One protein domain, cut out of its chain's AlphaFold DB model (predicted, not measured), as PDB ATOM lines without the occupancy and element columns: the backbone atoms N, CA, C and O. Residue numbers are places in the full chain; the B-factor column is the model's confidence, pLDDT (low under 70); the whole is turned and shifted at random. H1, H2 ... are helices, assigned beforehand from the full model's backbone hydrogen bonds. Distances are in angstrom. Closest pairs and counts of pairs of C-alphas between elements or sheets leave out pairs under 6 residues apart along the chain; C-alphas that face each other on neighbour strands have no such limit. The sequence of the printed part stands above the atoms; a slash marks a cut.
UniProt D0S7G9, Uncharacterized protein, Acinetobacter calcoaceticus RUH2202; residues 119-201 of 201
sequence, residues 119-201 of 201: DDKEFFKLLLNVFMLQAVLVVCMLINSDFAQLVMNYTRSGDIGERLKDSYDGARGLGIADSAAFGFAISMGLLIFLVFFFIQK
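AT A GLANCE: This is residues 119 to 201 of the 201 residues of an uncharacterized protein of Acinetobacter calcoaceticus RUH2202 (UniProt D0S7G9). Two long helices, H1 and H4, lie side by side and run opposite ways, with short H2 and H3 as a small head at the end away from residues 119 and 201. The printed part has 83 residues, with four named helices in the order H1 H2 H3 H4, and is all helix. It is a loose rod of 47 by 23 by 17 A, radius of gyration of the C-alphas 15.3 A.

IN THESE COORDINATES: Find C-alpha 120 at (9.377, -45.903, -51.155); H1 runs 34.4 A to residue 143. Next come H2, residues 145 to 153, 12.3 A, and H3, residues 158 to 167, 14.6 A. H4, residues 171 to 199, runs 42.4 A to C-alpha 199 at (13.812, -54.791, -44.540).

HOW THE PARTS SIT: The hub H4 touches H1 at a shallow tilt of 7 degrees, closest at the C-alphas of Ser 179 and Val 138, 5.6 A. With residues 171 to 179 alone it touches H2. Each helix has every O i to N i+4 pair within hydrogen-bond range.

THE WHOLE: The printed part has no cut. Look for pLDDT under 70 at residues 156 to 181 and 201.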
ATOM      1  N   ASP A 119       6.066 -43.480 -48.389       84.00
ATOM      2  CA  ASP A 119       6.208 -44.528 -49.392       84.00
ATOM      3  C   ASP A 119       7.661 -44.611 -49.907       84.00
ATOM      4  O   ASP A 119       8.469 -43.709 -49.662       84.00
ATOM      5  N   ASP A 120       8.010 -45.666 -50.649       85.81
ATOM      6  CA  ASP A 120       9.377 -45.903 -51.155       85.81
ATOM      7  C   ASP A 120       9.909 -44.699 -51.934       85.81
ATOM      8  O   ASP A 120      11.057 -44.278 -51.779       85.81
ATOM      9  N   LYS A 121       9.034 -44.071 -52.724       87.06
ATOM     10  CA  LYS A 121       9.356 -42.868 -53.493       87.06
ATOM     11  C   LYS A 121       9.661 -41.664 -52.601       87.06
ATOM     12  O   LYS A 121      10.521 -40.853 -52.940       87.06
ATOM     13  N   GLU A 122       8.941 -41.497 -51.499       87.75
ATOM     14  CA  GLU A 122       9.124 -40.366 -50.582       87.75
ATOM     15  C   GLU A 122      10.380 -40.537 -49.736       87.75
ATOM     16  O   GLU A 122      11.120 -39.573 -49.522       87.75
ATOM     17  N   PHE A 123      10.664 -41.772 -49.326       88.69
ATOM     18  CA  PHE A 123      11.905 -42.114 -48.656       88.69
ATOM     19  C   PHE A 123      13.114 -41.936 -49.585       88.69
ATOM     20  O   PHE A 123      14.091 -41.292 -49.209       88.69
ATOM     21  N   PHE A 124      13.029 -42.375 -50.844       88.31
ATOM     22  CA  PHE A 124      14.093 -42.133 -51.821       88.31
ATOM     23  C   PHE A 124      14.326 -40.635 -52.070       88.31
ATOM     24  O   PHE A 124      15.469 -40.189 -52.129       88.31
ATOM     25  N   LYS A 125      13.260 -39.822 -52.142       89.50
ATOM     26  CA  LYS A 125      13.382 -38.354 -52.219       89.50
ATOM     27  C   LYS A 125      14.087 -37.760 -50.999       89.50
ATOM     28  O   LYS A 125      14.877 -36.836 -51.159       89.50
ATOM     29  N   LEU A 126      13.807 -38.266 -49.796       90.44
ATOM     30  CA  LEU A 126      14.505 -37.849 -48.576       90.44
ATOM     31  C   LEU A 126      16.011 -38.115 -48.701       90.44
ATOM     32  O   LEU A 126      16.799 -37.195 -48.494       90.44
ATOM     33  N   LEU A 127      16.401 -39.328 -49.103       90.69
ATOM     34  CA  LEU A 127      17.810 -39.680 -49.307       90.69
ATOM     35  C   LEU A 127      18.465 -38.826 -50.395       90.69
ATOM     36  O   LEU A 127      19.567 -38.330 -50.188       90.69
ATOM     37  N   LEU A 128      17.776 -38.604 -51.518       90.19
ATOM     38  CA  LEU A 128      18.267 -37.761 -52.608       90.19
ATOM     39  C   LEU A 128      18.533 -36.330 -52.129       90.19
ATOM     40  O   LEU A 128      19.561 -35.755 -52.464       90.19
ATOM     41  N   ASN A 129      17.643 -35.760 -51.315       91.50
ATOM     42  CA  ASN A 129      17.827 -34.417 -50.769       91.50
ATOM     43  C   ASN A 129      19.022 -34.341 -49.810       91.50
ATOM     44  O   ASN A 129      19.785 -33.378 -49.861       91.50
ATOM     45  N   VAL A 130      19.222 -35.367 -48.976       90.25
ATOM     46  CA  VAL A 130      20.404 -35.467 -48.103       90.25
ATOM     47  C   VAL A 130      21.682 -35.593 -48.940       90.25
ATOM     48  O   VAL A 130      22.658 -34.895 -48.677       90.25
ATOM     49  N   PHE A 131      21.656 -36.414 -49.992       88.31
ATOM     50  CA  PHE A 131      22.779 -36.600 -50.910       88.31
ATOM     51  C   PHE A 131      23.100 -35.332 -51.711       88.31
ATOM     52  O   PHE A 131      24.264 -34.989 -51.885       88.31
ATOM     53  N   MET A 132      22.089 -34.583 -52.153       90.06
ATOM     54  CA  MET A 132      22.281 -33.288 -52.811       90.06
ATOM     55  C   MET A 132      22.948 -32.282 -51.873       90.06
ATOM     56  O   MET A 132      23.873 -31.582 -52.283       90.06
ATOM     57  N   LEU A 133      22.522 -32.231 -50.608       89.38
ATOM     58  CA  LEU A 133      23.131 -31.348 -49.614       89.38
ATOM     59  C   LEU A 133      24.594 -31.735 -49.349       89.38
ATOM     60  O   LEU A 133      25.469 -30.871 -49.314       89.38
ATOM     61  N   GLN A 134      24.877 -33.036 -49.255       86.00
ATOM     62  CA  GLN A 134      26.239 -33.562 -49.192       86.00
ATOM     63  C   GLN A 134      27.062 -33.174 -50.429       86.00
ATOM     64  O   GLN A 134      28.194 -32.720 -50.281       86.00
ATOM     65  N   ALA A 135      26.527 -33.352 -51.636       87.62
ATOM     66  CA  ALA A 135      27.235 -33.064 -52.880       87.62
ATOM     67  C   ALA A 135      27.624 -31.583 -52.971       87.62
ATOM     68  O   ALA A 135      28.756 -31.268 -53.331       87.62
ATOM     69  N   VAL A 136      26.725 -30.678 -52.571       89.44
ATOM     70  CA  VAL A 136      27.025 -29.242 -52.482       89.44
ATOM     71  C   VAL A 136      28.181 -28.986 -51.515       89.44
ATOM     72  O   VAL A 136      29.108 -28.259 -51.861       89.44
ATOM     73  N   LEU A 137      28.180 -29.613 -50.335       85.06
ATOM     74  CA  LEU A 137      29.272 -29.457 -49.370       85.06
ATOM     75  C   LEU A 137      30.605 -29.987 -49.901       85.06
ATOM     76  O   LEU A 137      31.611 -29.296 -49.779       85.06
ATOM     77  N   VAL A 138      30.611 -31.161 -50.537       83.44
ATOM     78  CA  VAL A 138      31.802 -31.744 -51.178       83.44
ATOM     79  C   VAL A 138      32.369 -30.799 -52.239       83.44
ATOM     80  O   VAL A 138      33.570 -30.543 -52.255       83.44
ATOM     81  N   VAL A 139      31.514 -30.232 -53.094       86.69
ATOM     82  CA  VAL A 139      31.933 -29.257 -54.111       86.69
ATOM     83  C   VAL A 139      32.522 -28.004 -53.460       86.69
ATOM     84  O   VAL A 139      33.585 -27.547 -53.877       86.69
ATOM     85  N   CYS A 140      31.901 -27.477 -52.403       85.06
ATOM     86  CA  CYS A 140      32.449 -26.340 -51.659       85.06
ATOM     87  C   CYS A 140      33.826 -26.650 -51.047       85.06
ATOM     88  O   CYS A 140      34.712 -25.800 -51.094       85.06
ATOM     89  N   MET A 141      34.028 -27.862 -50.516       81.31
ATOM     90  CA  MET A 141      35.325 -28.301 -49.984       81.31
ATOM     91  C   MET A 141      36.396 -28.417 -51.076       81.31
ATOM     92  O   MET A 141      37.556 -28.101 -50.831       81.31
ATOM     93  N   LEU A 142      36.025 -28.836 -52.290       80.94
ATOM     94  CA  LEU A 142      36.952 -28.920 -53.424       80.94
ATOM     95  C   LEU A 142      37.374 -27.542 -53.951       80.94
ATOM     96  O   LEU A 142      38.511 -27.370 -54.382       80.94
ATOM     97  N   ILE A 143      36.460 -26.569 -53.933       84.75
ATOM     98  CA  ILE A 143      36.722 -25.213 -54.433       84.75
ATOM     99  C   ILE A 143      37.528 -24.390 -53.417       84.75
ATOM    100  O   ILE A 143      38.338 -23.554 -53.817       84.75
ATOM    101  N   ASN A 144      37.321 -24.611 -52.114       81.25
ATOM    102  CA  ASN A 144      37.925 -23.809 -51.054       81.25
ATOM    103  C   ASN A 144      38.556 -24.685 -49.955       81.25
ATOM    104  O   ASN A 144      37.858 -25.326 -49.166       81.25
ATOM    105  N   SER A 145      39.890 -24.647 -49.863       76.88
ATOM    106  CA  SER A 145      40.666 -25.391 -48.864       76.88
ATOM    107  C   SER A 145      40.414 -24.939 -47.425       76.88
ATOM    108  O   SER A 145      40.441 -25.771 -46.521       76.88
ATOM    109  N   ASP A 146      40.134 -23.656 -47.197       80.19
ATOM    110  CA  ASP A 146      39.838 -23.132 -45.858       80.19
ATOM    111  C   ASP A 146      38.468 -23.632 -45.390       80.19
ATOM    112  O   ASP A 146      38.283 -23.994 -44.229       80.19
ATOM    113  N   PHE A 147      37.513 -23.736 -46.320       80.06
ATOM    114  CA  PHE A 147      36.220 -24.354 -46.045       80.06
ATOM    115  C   PHE A 147      36.354 -25.857 -45.771       80.06
ATOM    116  O   PHE A 147      35.715 -26.367 -44.851       80.06
ATOM    117  N   ALA A 148      37.215 -26.563 -46.510       75.31
ATOM    118  CA  ALA A 148      37.517 -27.967 -46.236       75.31
ATOM    119  C   ALA A 148      38.090 -28.164 -44.823       75.31
ATOM    120  O   ALA A 148      37.600 -29.014 -44.080       75.31
ATOM    121  N   GLN A 149      39.049 -27.328 -44.418       75.00
ATOM    122  CA  GLN A 149      39.612 -27.354 -43.065       75.00
ATOM    123  C   GLN A 149      38.568 -27.024 -41.994       75.00
ATOM    124  O   GLN A 149      38.523 -27.689 -40.961       75.00
ATOM    125  N   LEU A 150      37.687 -26.048 -42.241       80.94
ATOM    126  CA  LEU A 150      36.584 -25.736 -41.334       80.94
ATOM    127  C   LEU A 150      35.694 -26.965 -41.128       80.94
ATOM    128  O   LEU A 150      35.466 -27.371 -39.992       80.94
ATOM    129  N   VAL A 151      35.226 -27.590 -42.211       77.50
ATOM    130  CA  VAL A 151      34.384 -28.795 -42.138       77.50
ATOM    131  C   VAL A 151      35.101 -29.927 -41.399       77.50
ATOM    132  O   VAL A 151      34.481 -30.617 -40.589       77.50
ATOM    133  N   MET A 152      36.408 -30.099 -41.608       73.06
ATOM    134  CA  MET A 152      37.209 -31.094 -40.893       73.06
ATOM    135  C   MET A 152      37.283 -30.839 -39.392       73.06
ATOM    136  O   MET A 152      37.067 -31.770 -38.619       73.06
ATOM    137  N   ASN A 153      37.521 -29.595 -38.979       74.50
ATOM    138  CA  ASN A 153      37.571 -29.227 -37.563       74.50
ATOM    139  C   ASN A 153      36.253 -29.541 -36.843       74.50
ATOM    140  O   ASN A 153      36.249 -29.835 -35.652       74.50
ATOM    141  N   TYR A 154      35.136 -29.517 -37.575       76.31
ATOM    142  CA  TYR A 154      33.827 -29.890 -37.050       76.31
ATOM    143  C   TYR A 154      33.451 -31.354 -37.273       76.31
ATOM    144  O   TYR A 154      32.411 -31.761 -36.780       76.31
ATOM    145  N   THR A 155      34.221 -32.171 -37.988       70.19
ATOM    146  CA  THR A 155      33.860 -33.581 -38.259       70.19
ATOM    147  C   THR A 155      34.857 -34.582 -37.686       70.19
ATOM    148  O   THR A 155      34.486 -35.724 -37.415       70.19
ATOM    149  N   ARG A 156      36.107 -34.178 -37.442       66.94
ATOM    150  CA  ARG A 156      37.189 -35.043 -36.957       66.94
ATOM    151  C   ARG A 156      37.851 -34.467 -35.709       66.94
ATOM    152  O   ARG A 156      37.900 -33.258 -35.520       66.94
ATOM    153  N   SER A 157      38.369 -35.352 -34.858       60.38
ATOM    154  CA  SER A 157      39.221 -34.966 -33.731       60.38
ATOM    155  C   SER A 157      40.601 -34.528 -34.239       60.38
ATOM    156  O   SER A 157      41.082 -35.056 -35.245       60.38
ATOM    157  N   GLY A 158      41.235 -33.580 -33.538       55.12
ATOM    158  CA  GLY A 158      42.502 -32.949 -33.948       55.12
ATOM    159  C   GLY A 158      43.612 -33.935 -34.345       55.12
ATOM    160  O   GLY A 158      44.215 -33.764 -35.400       55.12
ATOM    161  N   ASP A 159      43.777 -35.029 -33.594       54.38
ATOM    162  CA  ASP A 159      44.788 -36.076 -33.852       54.38
ATOM    163  C   ASP A 159      44.657 -36.764 -35.224       54.38
ATOM    164  O   ASP A 159      45.644 -37.200 -35.818       54.38
ATOM    165  N   ILE A 160      43.433 -36.904 -35.744       57.91
ATOM    166  CA  ILE A 160      43.190 -37.539 -37.048       57.91
ATOM    167  C   ILE A 160      43.462 -36.537 -38.176       57.91
ATOM    168  O   ILE A 160      43.951 -36.919 -39.239       57.91
ATOM    169  N   GLY A 161      43.170 -35.255 -37.938       55.97
ATOM    170  CA  GLY A 161      43.446 -34.171 -38.878       55.97
ATOM    171  C   GLY A 161      44.943 -33.957 -39.108       55.97
ATOM    172  O   GLY A 161      45.358 -33.810 -40.255       55.97
ATOM    173  N   GLU A 162      45.757 -34.010 -38.050       57.44
ATOM    174  CA  GLU A 162      47.217 -33.852 -38.154       57.44
ATOM    175  C   GLU A 162      47.883 -35.013 -38.901       57.44
ATOM    176  O   GLU A 162      48.652 -34.782 -39.831       57.44
ATOM    177  N   ARG A 163      47.506 -36.265 -38.612       58.12
ATOM    178  CA  ARG A 163      48.061 -37.441 -39.314       58.12
ATOM    179  C   ARG A 163      47.790 -37.446 -40.819       58.12
ATOM    180  O   ARG A 163      48.614 -37.917 -41.601       58.12
ATOM    181  N   LEU A 164      46.630 -36.942 -41.234       56.47
ATOM    182  CA  LEU A 164      46.284 -36.801 -42.649       56.47
ATOM    183  C   LEU A 164      47.055 -35.654 -43.304       56.47
ATOM    184  O   LEU A 164      47.479 -35.795 -44.449       56.47
ATOM    185  N   LYS A 165      47.295 -34.567 -42.563       57.50
ATOM    186  CA  LYS A 165      48.131 -33.440 -42.993       57.50
ATOM    187  C   LYS A 165      49.567 -33.837 -43.291       57.50
ATOM    188  O   LYS A 165      50.117 -33.367 -44.281       57.50
ATOM    189  N   ASP A 166      50.112 -34.752 -42.502       58.28
ATOM    190  CA  ASP A 166      51.462 -35.275 -42.708       58.28
ATOM    191  C   ASP A 166      51.538 -36.316 -43.840       58.28
ATOM    192  O   ASP A 166      52.596 -36.508 -44.435       58.28
ATOM    193  N   SER A 167      50.423 -36.989 -44.159       59.16
ATOM    194  CA  SER A 167      50.381 -38.071 -45.160       59.16
ATOM    195  C   SER A 167      50.066 -37.594 -46.581       59.16
ATOM    196  O   SER A 167      50.466 -38.239 -47.549       59.16
ATOM    197  N   TYR A 168      49.325 -36.493 -46.727       55.03
ATOM    198  CA  TYR A 168      48.925 -35.943 -48.022       55.03
ATOM    199  C   TYR A 168      49.658 -34.616 -48.251       55.03
ATOM    200  O   TYR A 168      49.243 -33.569 -47.765       55.03
ATOM    201  N   ASP A 169      50.771 -34.704 -48.984       49.47
ATOM    202  CA  ASP A 169      51.756 -33.651 -49.268       49.47
ATOM    203  C   ASP A 169      51.118 -32.359 -49.840       49.47
ATOM    204  O   ASP A 169      50.938 -32.181 -51.049       49.47
ATOM    205  N   GLY A 170      50.717 -31.451 -48.944       55.81
ATOM    206  CA  GLY A 170      50.171 -30.129 -49.261       55.81
ATOM    207  C   GLY A 170      48.636 -29.997 -49.239       55.81
ATOM    208  O   GLY A 170      47.864 -30.935 -49.441       55.81
ATOM    209  N   ALA A 171      48.168 -28.756 -49.046       54.59
ATOM    210  CA  ALA A 171      46.761 -28.410 -48.781       54.59
ATOM    211  C   ALA A 171      45.751 -28.826 -49.875       54.59
ATOM    212  O   ALA A 171      44.565 -28.992 -49.587       54.59
ATOM    213  N   ARG A 172      46.198 -29.004 -51.128       55.47
ATOM    214  CA  ARG A 172      45.340 -29.445 -52.244       55.47
ATOM    215  C   ARG A 172      45.156 -30.963 -52.294       55.47
ATOM    216  O   ARG A 172      44.054 -31.415 -52.592       55.47
ATOM    217  N   GLY A 173      46.204 -31.732 -51.985       57.19
ATOM    218  CA  GLY A 173      46.111 -33.189 -51.847       57.19
ATOM    219  C   GLY A 173      45.192 -33.572 -50.688       57.19
ATOM    220  O   GLY A 173      44.357 -34.466 -50.837       57.19
ATOM    221  N   LEU A 174      45.258 -32.793 -49.600       58.91
ATOM    222  CA  LEU A 174      44.341 -32.890 -48.468       58.91
ATOM    223  C   LEU A 174      42.877 -32.719 -48.885       58.91
ATOM    224  O   LEU A 174      42.070 -33.615 -48.686       58.91
ATOM    225  N   GLY A 175      42.544 -31.609 -49.557       58.69
ATOM    226  CA  GLY A 175      41.159 -31.304 -49.933       58.69
ATOM    227  C   GLY A 175      40.500 -32.381 -50.808       58.69
ATOM    228  O   GLY A 175      39.314 -32.674 -50.645       58.69
ATOM    229  N   ILE A 176      41.260 -33.020 -51.704       63.84
ATOM    230  CA  ILE A 176      40.759 -34.103 -52.566       63.84
ATOM    231  C   ILE A 176      40.580 -35.406 -51.775       63.84
ATOM    232  O   ILE A 176      39.525 -36.034 -51.864       63.84
ATOM    233  N   ALA A 177      41.575 -35.811 -50.982       64.31
ATOM    234  CA  ALA A 177      41.483 -37.024 -50.169       64.31
ATOM    235  C   ALA A 177      40.375 -36.913 -49.107       64.31
ATOM    236  O   ALA A 177      39.610 -37.858 -48.888       64.31
ATOM    237  N   ASP A 178      40.238 -35.738 -48.496       62.47
ATOM    238  CA  ASP A 178      39.256 -35.475 -47.451       62.47
ATOM    239  C   ASP A 178      37.838 -35.423 -47.994       62.47
ATOM    240  O   ASP A 178      36.957 -36.070 -47.432       62.47
ATOM    241  N   SER A 179      37.618 -34.728 -49.111       66.50
ATOM    242  CA  SER A 179      36.306 -34.689 -49.762       66.50
ATOM    243  C   SER A 179      35.861 -36.072 -50.256       66.50
ATOM    244  O   SER A 179      34.680 -36.408 -50.134       66.50
ATOM    245  N   ALA A 180      36.790 -36.912 -50.729       66.38
ATOM    246  CA  ALA A 180      36.506 -38.289 -51.128       66.38
ATOM    247  C   ALA A 180      36.150 -39.184 -49.929       66.38
ATOM    248  O   ALA A 180      35.104 -39.836 -49.935       66.38
ATOM    249  N   ALA A 181      36.972 -39.196 -48.873       67.31
ATOM    250  CA  ALA A 181      36.713 -39.992 -47.669       67.31
ATOM    251  C   ALA A 181      35.404 -39.571 -46.978       67.31
ATOM    252  O   ALA A 181      34.600 -40.414 -46.574       67.31
ATOM    253  N   PHE A 182      35.168 -38.262 -46.897       70.12
ATOM    254  CA  PHE A 182      33.923 -37.677 -46.413       70.12
ATOM    255  C   PHE A 182      32.724 -38.088 -47.284       70.12
ATOM    256  O   PHE A 182      31.690 -38.523 -46.770       70.12
ATOM    257  N   GLY A 183      32.877 -38.035 -48.611       73.88
ATOM    258  CA  GLY A 183      31.852 -38.439 -49.564       73.88
ATOM    259  C   GLY A 183      31.443 -39.911 -49.430       73.88
ATOM    260  O   GLY A 183      30.251 -40.238 -49.436       73.88
ATOM    261  N   PHE A 184      32.418 -40.806 -49.256       73.88
ATOM    262  CA  PHE A 184      32.161 -42.235 -49.075       73.88
ATOM    263  C   PHE A 184      31.472 -42.550 -47.747       73.88
ATOM    264  O   PHE A 184      30.544 -43.357 -47.733       73.88
ATOM    265  N   ALA A 185      31.866 -41.898 -46.648       72.69
ATOM    266  CA  ALA A 185      31.275 -42.139 -45.332       72.69
ATOM    267  C   ALA A 185      29.763 -41.855 -45.314       72.69
ATOM    268  O   ALA A 185      28.973 -42.688 -44.865       72.69
ATOM    269  N   ILE A 186      29.347 -40.715 -45.872       75.31
ATOM    270  CA  ILE A 186      27.928 -40.341 -45.923       75.31
ATOM    271  C   ILE A 186      27.163 -41.253 -46.887       75.31
ATOM    272  O   ILE A 186      26.070 -41.710 -46.556       75.31
ATOM    273  N   SER A 187      27.756 -41.590 -48.038       82.06
ATOM    274  CA  SER A 187      27.142 -42.514 -49.001       82.06
ATOM    275  C   SER A 187      26.884 -43.891 -48.381       82.06
ATOM    276  O   SER A 187      25.801 -44.450 -48.543       82.06
ATOM    277  N   MET A 188      27.837 -44.416 -47.605       81.25
ATOM    278  CA  MET A 188      27.665 -45.674 -46.874       81.25
ATOM    279  C   MET A 188      26.579 -45.575 -45.799       81.25
ATOM    280  O   MET A 188      25.746 -46.474 -45.690       81.25
ATOM    281  N   GLY A 189      26.525 -44.471 -45.047       81.00
ATOM    282  CA  GLY A 189      25.454 -44.230 -44.076       81.00
ATOM    283  C   GLY A 189      24.060 -44.217 -44.716       81.00
ATOM    284  O   GLY A 189      23.130 -44.827 -44.188       81.00
ATOM    285  N   LEU A 190      23.924 -43.592 -45.891       85.69
ATOM    286  CA  LEU A 190      22.677 -43.569 -46.662       85.69
ATOM    287  C   LEU A 190      22.276 -44.962 -47.166       85.69
ATOM    288  O   LEU A 190      21.099 -45.313 -47.098       85.69
ATOM    289  N   LEU A 191      23.234 -45.769 -47.636       86.69
ATOM    290  CA  LEU A 191      22.969 -47.137 -48.093       86.69
ATOM    291  C   LEU A 191      22.489 -48.039 -46.955       86.69
ATOM    292  O   LEU A 191      21.501 -48.752 -47.117       86.69
ATOM    293  N   ILE A 192      23.134 -47.977 -45.788       85.94
ATOM    294  CA  ILE A 192      22.694 -48.728 -44.604       85.94
ATOM    295  C   ILE A 192      21.275 -48.310 -44.209       85.94
ATOM    296  O   ILE A 192      20.422 -49.154 -43.932       85.94
ATOM    297  N   PHE A 193      21.004 -47.004 -44.221       87.00
ATOM    298  CA  PHE A 193      19.684 -46.480 -43.896       87.00
ATOM    299  C   PHE A 193      18.610 -46.972 -44.875       87.00
ATOM    300  O   PHE A 193      17.512 -47.341 -44.455       87.00
ATOM    301  N   LEU A 194      18.954 -47.051 -46.163       88.75
ATOM    302  CA  LEU A 194      18.103 -47.618 -47.201       88.75
ATOM    303  C   LEU A 194      17.812 -49.100 -46.962       88.75
ATOM    304  O   LEU A 194      16.648 -49.498 -46.968       88.75
ATOM    305  N   VAL A 195      18.843 -49.903 -46.695       89.06
ATOM    306  CA  VAL A 195      18.699 -51.342 -46.424       89.06
ATOM    307  C   VAL A 195      17.767 -51.581 -45.238       89.06
ATOM    308  O   VAL A 195      16.830 -52.371 -45.332       89.06
ATOM    309  N   PHE A 196      17.966 -50.861 -44.131       89.25
ATOM    310  CA  PHE A 196      17.114 -51.025 -42.958       89.25
ATOM    311  C   PHE A 196      15.670 -50.619 -43.208       89.25
ATOM    312  O   PHE A 196      14.788 -51.309 -42.704       89.25
ATOM    313  N   PHE A 197      15.418 -49.557 -43.978       88.06
ATOM    314  CA  PHE A 197      14.058 -49.139 -44.321       88.06
ATOM    315  C   PHE A 197      13.316 -50.217 -45.118       88.06
ATOM    316  O   PHE A 197      12.192 -50.564 -44.759       88.06
ATOM    317  N   PHE A 198      13.957 -50.796 -46.138       87.00
ATOM    318  CA  PHE A 198      13.331 -51.824 -46.975       87.00
ATOM    319  C   PHE A 198      13.089 -53.144 -46.238       87.00
ATOM    320  O   PHE A 198      12.048 -53.753 -46.444       87.00
ATOM    321  N   ILE A 199      13.987 -53.561 -45.338       86.31
ATOM    322  CA  ILE A 199      13.812 -54.791 -44.540       86.31
ATOM    323  C   ILE A 199      12.655 -54.672 -43.522       86.31
ATOM    324  O   ILE A 199      12.174 -55.681 -43.010       86.31
ATOM    325  N   GLN A 200      12.207 -53.454 -43.176       79.19
ATOM    326  CA  GLN A 200      11.086 -53.274 -42.239       79.19
ATOM    327  C   GLN A 200       9.696 -53.468 -42.864       79.19
ATOM    328  O   GLN A 200       8.729 -53.547 -42.099       79.19
ATOM    329  N   LYS A 201       9.573 -53.457 -44.195       64.56
ATOM    330  CA  LYS A 201       8.304 -53.688 -44.897       64.56
ATOM    331  C   LYS A 201       8.054 -55.182 -45.070       64.56
ATOM    332  O   LYS A 201       6.880 -55.576 -44.894       64.56
TER     333      LYS A 201